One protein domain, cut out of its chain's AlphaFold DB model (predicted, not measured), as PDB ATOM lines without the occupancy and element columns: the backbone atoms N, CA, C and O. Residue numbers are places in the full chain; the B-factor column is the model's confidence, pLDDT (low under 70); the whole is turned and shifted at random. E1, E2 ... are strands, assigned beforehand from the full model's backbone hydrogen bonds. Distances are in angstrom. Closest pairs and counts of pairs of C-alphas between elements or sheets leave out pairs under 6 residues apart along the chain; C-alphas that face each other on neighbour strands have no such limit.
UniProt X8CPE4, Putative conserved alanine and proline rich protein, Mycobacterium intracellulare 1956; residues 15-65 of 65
ATOM      1  N   PRO A  15      16.017   6.388 -96.031       90.62
ATOM      2  CA  PRO A  15      14.968   7.399 -96.011       90.62
ATOM      3  C   PRO A  15      15.529   8.823 -95.906       90.62
ATOM      4  O   PRO A  15      16.437   9.084 -95.117       90.62
ATOM      5  N   ARG A  16      14.953   9.737 -96.688       92.19
ATOM      6  CA  ARG A  16      15.217  11.180 -96.692       92.19
ATOM      7  C   ARG A  16      13.909  11.951 -96.524       92.19
ATOM      8  O   ARG A  16      13.331  12.402 -97.515       92.19
ATOM      9  N   PRO A  17      13.406  12.069 -95.283       87.94
ATOM     10  CA  PRO A  17      12.148  12.765 -95.014       87.94
ATOM     11  C   PRO A  17      12.234  14.273 -95.301       87.94
ATOM     12  O   PRO A  17      11.209  14.920 -95.463       87.94
ATOM     13  N   ASP A  18      13.447  14.822 -95.399       91.69
ATOM     14  CA  ASP A  18      13.732  16.228 -95.682       91.69
ATOM     15  C   ASP A  18      13.464  16.645 -97.138       91.69
ATOM     16  O   ASP A  18      13.259  17.825 -97.400       91.69
ATOM     17  N   ILE A  19      13.461  15.700 -98.086       91.31
ATOM     18  CA  ILE A  19      13.325  16.005 -99.523       91.31
ATOM     19  C   ILE A  19      11.855  16.080 -99.954       91.31
ATOM     20  O   ILE A  19      11.496  16.895-100.799       91.31
ATOM     21  N   ASN A  20      11.012  15.208 -99.402       84.75
ATOM     22  CA  ASN A  20       9.597  15.116 -99.754       84.75
ATOM     23  C   ASN A  20       8.770  14.751 -98.510       84.75
ATOM     24  O   ASN A  20       8.390  13.585 -98.354       84.75
ATOM     25  N   PRO A  21       8.545  15.716 -97.602       84.38
ATOM     26  CA  PRO A  21       7.909  15.458 -96.311       84.38
ATOM     27  C   PRO A  21       6.439  15.033 -96.435       84.38
ATOM     28  O   PRO A  21       5.974  14.229 -95.629       84.38
ATOM     29  N   ASP A  22       5.733  15.521 -97.459       85.88
ATOM     30  CA  ASP A  22       4.301  15.259 -97.667       85.88
ATOM     31  C   ASP A  22       4.028  14.069 -98.604       85.88
ATOM     32  O   ASP A  22       2.888  13.623 -98.749       85.88
ATOM     33  N   GLY A  23       5.061  13.550 -99.271       80.31
ATOM     34  CA  GLY A  23       4.943  12.437-100.208       80.31
ATOM     35  C   GLY A  23       5.031  11.050 -99.560       80.31
ATOM     36  O   GLY A  23       5.269  10.913 -98.360       80.31
ATOM     37  N   PRO A  24       4.880   9.975-100.356       79.00
ATOM     38  CA  PRO A  24       4.827   8.604 -99.840       79.00
ATOM     39  C   PRO A  24       6.113   8.174 -99.114       79.00
ATOM     40  O   PRO A  24       6.035   7.392 -98.168       79.00
ATOM     41  N   THR A  25       7.277   8.650 -99.578       86.69
ATOM     42  CA  THR A  25       8.615   8.640 -98.944       86.69
ATOM     43  C   THR A  25       9.660   8.994-100.014       86.69
ATOM     44  O   THR A  25       9.360   8.999-101.209       86.69
ATOM     45  N   THR A  26      10.897   9.296 -99.625       90.12
ATOM     46  CA  THR A  26      12.036   9.440-100.546       90.12
ATOM     47  C   THR A  26      13.201   8.619-100.031       90.12
ATOM     48  O   THR A  26      13.543   8.680 -98.852       90.12
ATOM     49  N   LEU A  27      13.807   7.838-100.920       91.69
ATOM     50  CA  LEU A  27      14.985   7.034-100.635       91.69
ATOM     51  C   LEU A  27      16.174   7.591-101.412       91.69
ATOM     52  O   LEU A  27      16.066   7.824-102.614       91.69
ATOM     53  N   SER A  28      17.315   7.768-100.753       93.69
ATOM     54  CA  SER A  28      18.547   8.154-101.437       93.69
ATOM     55  C   SER A  28      19.774   7.483-100.834       93.69
ATOM     56  O   SER A  28      19.775   7.018 -99.692       93.69
ATOM     57  N   ALA A  29      20.833   7.418-101.629       94.44
ATOM     58  CA  ALA A  29      22.163   7.056-101.180       94.44
ATOM     59  C   ALA A  29      23.198   7.725-102.083       94.44
ATOM     60  O   ALA A  29      22.893   8.133-103.203       94.44
ATOM     61  N   ILE A  30      24.425   7.820-101.584       93.75
ATOM     62  CA  ILE A  30      25.556   8.373-102.321       93.75
ATOM     63  C   ILE A  30      26.604   7.272-102.414       93.75
ATOM     64  O   ILE A  30      27.107   6.808-101.392       93.75
ATOM     65  N   ALA A  31      26.905   6.847-103.636       94.31
ATOM     66  CA  ALA A  31      28.026   5.967-103.931       94.31
ATOM     67  C   ALA A  31      29.136   6.798-104.576       94.31
ATOM     68  O   ALA A  31      28.937   7.365-105.651       94.31
ATOM     69  N   ASP A  32      30.306   6.860-103.944       93.69
ATOM     70  CA  ASP A  32      31.463   7.523-104.539       93.69
ATOM     71  C   ASP A  32      32.042   6.654-105.667       93.69
ATOM     72  O   ASP A  32      32.712   5.647-105.437       93.69
ATOM     73  N   THR A  33      31.777   7.069-106.903       94.88
ATOM     74  CA  THR A  33      32.261   6.413-108.126       94.88
ATOM     75  C   THR A  33      33.254   7.276-108.918       94.88
ATOM     76  O   THR A  33      33.802   6.799-109.911       94.88
ATOM     77  N   GLY A  34      33.568   8.488-108.441       94.44
ATOM     78  CA  GLY A  34      34.411   9.469-109.138       94.44
ATOM     79  C   GLY A  34      33.778  10.062-110.408       94.44
ATOM     80  O   GLY A  34      32.641   9.744-110.750       94.44
ATOM     81  N   SER A  35      34.532  10.913-111.107       95.88
ATOM     82  CA  SER A  35      34.142  11.505-112.397       95.88
ATOM     83  C   SER A  35      34.227  10.498-113.550       95.88
ATOM     84  O   SER A  35      35.020   9.551-113.507       95.88
ATOM     85  N   GLY A  36      33.423  10.695-114.593       96.31
ATOM     86  CA  GLY A  36      33.371   9.838-115.781       96.31
ATOM     87  C   GLY A  36      31.965   9.340-116.126       96.31
ATOM     88  O   GLY A  36      30.958   9.906-115.702       96.31
ATOM     89  N   SER A  37      31.893   8.272-116.927       97.56
ATOM     90  CA  SER A  37      30.620   7.658-117.341       97.56
ATOM     91  C   SER A  37      30.088   6.729-116.252       97.56
ATOM     92  O   SER A  37      30.687   5.689-115.979       97.56
ATOM     93  N   ILE A  38      28.964   7.074-115.630       97.44
ATOM     94  CA  ILE A  38      28.403   6.363-114.480       97.44
ATOM     95  C   ILE A  38      27.137   5.606-114.877       97.44
ATOM     96  O   ILE A  38      26.155   6.192-115.323       97.44
ATOM     97  N   MET A  39      27.143   4.298-114.623       97.00
ATOM     98  CA  MET A  39      25.971   3.431-114.705       97.00
ATOM     99  C   MET A  39      25.465   3.112-113.298       97.00
ATOM    100  O   MET A  39      26.240   2.716-112.424       97.00
ATOM    101  N   SER A  40      24.169   3.260-113.063       96.31
ATOM    102  CA  SER A  40      23.522   3.032-111.772       96.31
ATOM    103  C   SER A  40      22.390   2.025-111.913       96.31
ATOM    104  O   SER A  40      21.669   2.037-112.906       96.31
ATOM    105  N   THR A  41      22.234   1.168-110.906       95.44
ATOM    106  CA  THR A  41      21.120   0.223-110.810       95.44
ATOM    107  C   THR A  41      20.517   0.353-109.425       95.44
ATOM    108  O   THR A  41      21.225   0.244-108.424       95.44
ATOM    109  N   ILE A  42      19.213   0.589-109.370       95.44
ATOM    110  CA  ILE A  42      18.452   0.758-108.138       95.44
ATOM    111  C   ILE A  42      17.392  -0.336-108.093       95.44
ATOM    112  O   ILE A  42      16.601  -0.469-109.020       95.44
ATOM    113  N   PHE A  43      17.373  -1.123-107.023       94.88
ATOM    114  CA  PHE A  43      16.385  -2.175-106.787       94.88
ATOM    115  C   PHE A  43      16.125  -2.311-105.287       94.88
ATOM    116  O   PHE A  43      16.963  -1.922-104.470       94.88
ATOM    117  N   GLY A  44      14.966  -2.853-104.923       92.81
ATOM    118  CA  GLY A  44      14.631  -3.114-103.531       92.81
ATOM    119  C   GLY A  44      13.163  -2.889-103.218       92.81
ATOM    120  O   GLY A  44      12.288  -2.971-104.080       92.81
ATOM    121  N   GLN A  45      12.906  -2.623-101.946       91.56
ATOM    122  CA  GLN A  45      11.573  -2.411-101.410       91.56
ATOM    123  C   GLN A  45      11.564  -1.209-100.479       91.56
ATOM    124  O   GLN A  45      12.578  -0.857 -99.878       91.56
ATOM    125  N   VAL A  46      10.396  -0.600-100.346       89.50
ATOM    126  CA  VAL A  46      10.164   0.515 -99.444       89.50
ATOM    127  C   VAL A  46       8.989   0.200 -98.533       89.50
ATOM    128  O   VAL A  46       7.943  -0.268 -98.981       89.50
ATOM    129  N   THR A  47       9.175   0.427 -97.237       85.12
ATOM    130  CA  THR A  47       8.106   0.291 -96.247       85.12
ATOM    131  C   THR A  47       7.435   1.648 -96.084       85.12
ATOM    132  O   THR A  47       8.055   2.595 -95.604       85.12
ATOM    133  N   THR A  48       6.182   1.745 -96.519       79.38
ATOM    134  CA  THR A  48       5.317   2.903 -96.258       79.38
ATOM    135  C   THR A  48       4.509   2.664 -94.980       79.38
ATOM    136  O   THR A  48       4.588   1.585 -94.392       79.38
ATOM    137  N   LYS A  49       3.712   3.649 -94.545       78.19
ATOM    138  CA  LYS A  49       2.845   3.508 -93.359       78.19
ATOM    139  C   LYS A  49       1.845   2.351 -93.481       78.19
ATOM    140  O   LYS A  49       1.479   1.755 -92.479       78.19
ATOM    141  N   GLU A  50       1.412   2.052 -94.702       81.38
ATOM    142  CA  GLU A  50       0.296   1.139 -94.968       81.38
ATOM    143  C   GLU A  50       0.765  -0.229 -95.461       81.38
ATOM    144  O   GLU A  50       0.151  -1.250 -95.159       81.38
ATOM    145  N   LYS A  51       1.841  -0.261 -96.254       86.69
ATOM    146  CA  LYS A  51       2.341  -1.492 -96.870       86.69
ATOM    147  C   LYS A  51       3.793  -1.390 -97.303       86.69
ATOM    148  O   LYS A  51       4.344  -0.307 -97.519       86.69
ATOM    149  N   GLN A  52       4.396  -2.552 -97.497       89.19
ATOM    150  CA  GLN A  52       5.678  -2.675 -98.166       89.19
ATOM    151  C   GLN A  52       5.466  -2.815 -99.675       89.19
ATOM    152  O   GLN A  52       4.640  -3.608-100.125       89.19
ATOM    153  N   CYS A  53       6.198  -2.031-100.459       88.62
ATOM    154  CA  CYS A  53       6.148  -2.073-101.915       88.62
ATOM    155  C   CYS A  53       7.536  -2.370-102.467       88.62
ATOM    156  O   CYS A  53       8.497  -1.683-102.128       88.62
ATOM    157  N   GLN A  54       7.637  -3.375-103.332       92.75
ATOM    158  CA  GLN A  54       8.842  -3.606-104.115       92.75
ATOM    159  C   GLN A  54       8.834  -2.666-105.323       92.75
ATOM    160  O   GLN A  54       7.816  -2.543-106.004       92.75
ATOM    161  N   PHE A  55       9.960  -2.011-105.594       92.06
ATOM    162  CA  PHE A  55      10.157  -1.284-106.843       92.06
ATOM    163  C   PHE A  55      11.040  -2.112-107.777       92.06
ATOM    164  O   PHE A  55      11.999  -2.766-107.352       92.06
ATOM    165  N   MET A  56      10.679  -2.120-109.060       94.00
ATOM    166  CA  MET A  56      11.407  -2.882-110.073       94.00
ATOM    167  C   MET A  56      12.832  -2.334-110.247       94.00
ATOM    168  O   MET A  56      13.036  -1.121-110.106       94.00
ATOM    169  N   PRO A  57      13.814  -3.192-110.587       95.56
ATOM    170  CA  PRO A  57      15.152  -2.740-110.935       95.56
ATOM    171  C   PRO A  57      15.108  -1.656-112.015       95.56
ATOM    172  O   PRO A  57      14.588  -1.874-113.106       95.56
ATOM    173  N   THR A  58      15.650  -0.487-111.696       95.44
ATOM    174  CA  THR A  58      15.732   0.663-112.598       95.44
ATOM    175  C   THR A  58      17.192   0.979-112.854       95.44
ATOM    176  O   THR A  58      18.001   1.013-111.926       95.44
ATOM    177  N   ILE A  59      17.526   1.203-114.120       96.75
ATOM    178  CA  ILE A  59      18.881   1.507-114.558       96.75
ATOM    179  C   ILE A  59      18.928   2.967-115.002       96.75
ATOM    180  O   ILE A  59      18.083   3.404-115.779       96.75
ATOM    181  N   GLY A  60      19.917   3.709-114.513       96.19
ATOM    182  CA  GLY A  60      20.171   5.095-114.895       96.19
ATOM    183  C   GLY A  60      21.610   5.281-115.354       96.19
ATOM    184  O   GLY A  60      22.523   4.685-114.782       96.19
ATOM    185  N   SER A  61      21.819   6.127-116.359       96.44
ATOM    186  CA  SER A  61      23.144   6.472-116.879       96.44
ATOM    187  C   SER A  61      23.345   7.982-116.848       96.44
ATOM    188  O   SER A  61      22.422   8.735-117.157       96.44
ATOM    189  N   THR A  62      24.537   8.423-116.454       95.81
ATOM    190  CA  THR A  62      24.917   9.839-116.439       95.81
ATOM    191  C   THR A  62      26.422  10.011-116.635       95.81
ATOM    192  O   THR A  62      27.196   9.090-116.379       95.81
ATOM    193  N   VAL A  63      26.845  11.196-117.070       96.56
ATOM    194  CA  VAL A  63      28.257  11.587-117.137       96.56
ATOM    195  C   VAL A  63      28.512  12.645-116.071       96.56
ATOM    196  O   VAL A  63      27.843  13.677-116.049       96.56
ATOM    197  N   VAL A  64      29.470  12.376-115.188       94.00
ATOM    198  CA  VAL A  64      29.922  13.318-114.156       94.00
ATOM    199  C   VAL A  64      31.208  13.992-114.646       94.00
ATOM    200  O   VAL A  64      32.139  13.254-114.986       94.00
ATOM    201  N   PRO A  65      31.260  15.339-114.704       89.25
ATOM    202  CA  PRO A  65      32.462  16.087-115.074       89.25
ATOM    203  C   PRO A  65      33.674  15.781-114.190       89.25
ATOM    204  O   PRO A  65      33.492  15.516-112.977       89.25
TER     205      PRO A  65
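Overview. This is residues 15 to 65 of the 65 residues of the protein "Putative conserved alanine and proline rich protein" of Mycobacterium intracellulare 1956 (UniProt X8CPE4). A long unnamed stretch, residues 15 to 35, begins with a loop and then runs like a bowstring across the open side of one long, arched two-stranded hairpin, E1 and E2. The printed part has 51 residues, no named helix and two strands, E1 then E2, in one antiparallel sheet. The class is all strand, though under half of the residues, 25 of 51, are in named elements. The whole is loose, with a radius of gyration of the C-alphas of 13.6 A, and elongated, spanning 40 by 24 by 14 A.

Arrangement. E1, residues 36 to 47, and E2, residues 52 to 64, form an antiparallel hairpin at 168 degrees. N 36 and O 64 are within hydrogen-bond range at 2.9 A, as are N 46 and O 53 at 2.8 A. E1 bends by 53 degrees at residue 44, E2 by 57 degrees at residue 56.

Along the chain. E1 begins at C-alpha 36 (33.371, 9.838, -115.781) and measures 33.3 A. E2 measures 33.2 A and ends at C-alpha 64 (29.922, 13.318, -114.156).

Size, cuts and confidence. The farthest C-alphas, of Glu 50 and Pro 65, are 40.8 A apart. The printed part has no cut. The link from E1 to E2 is tight. No printed residue is under 70 in pLDDT.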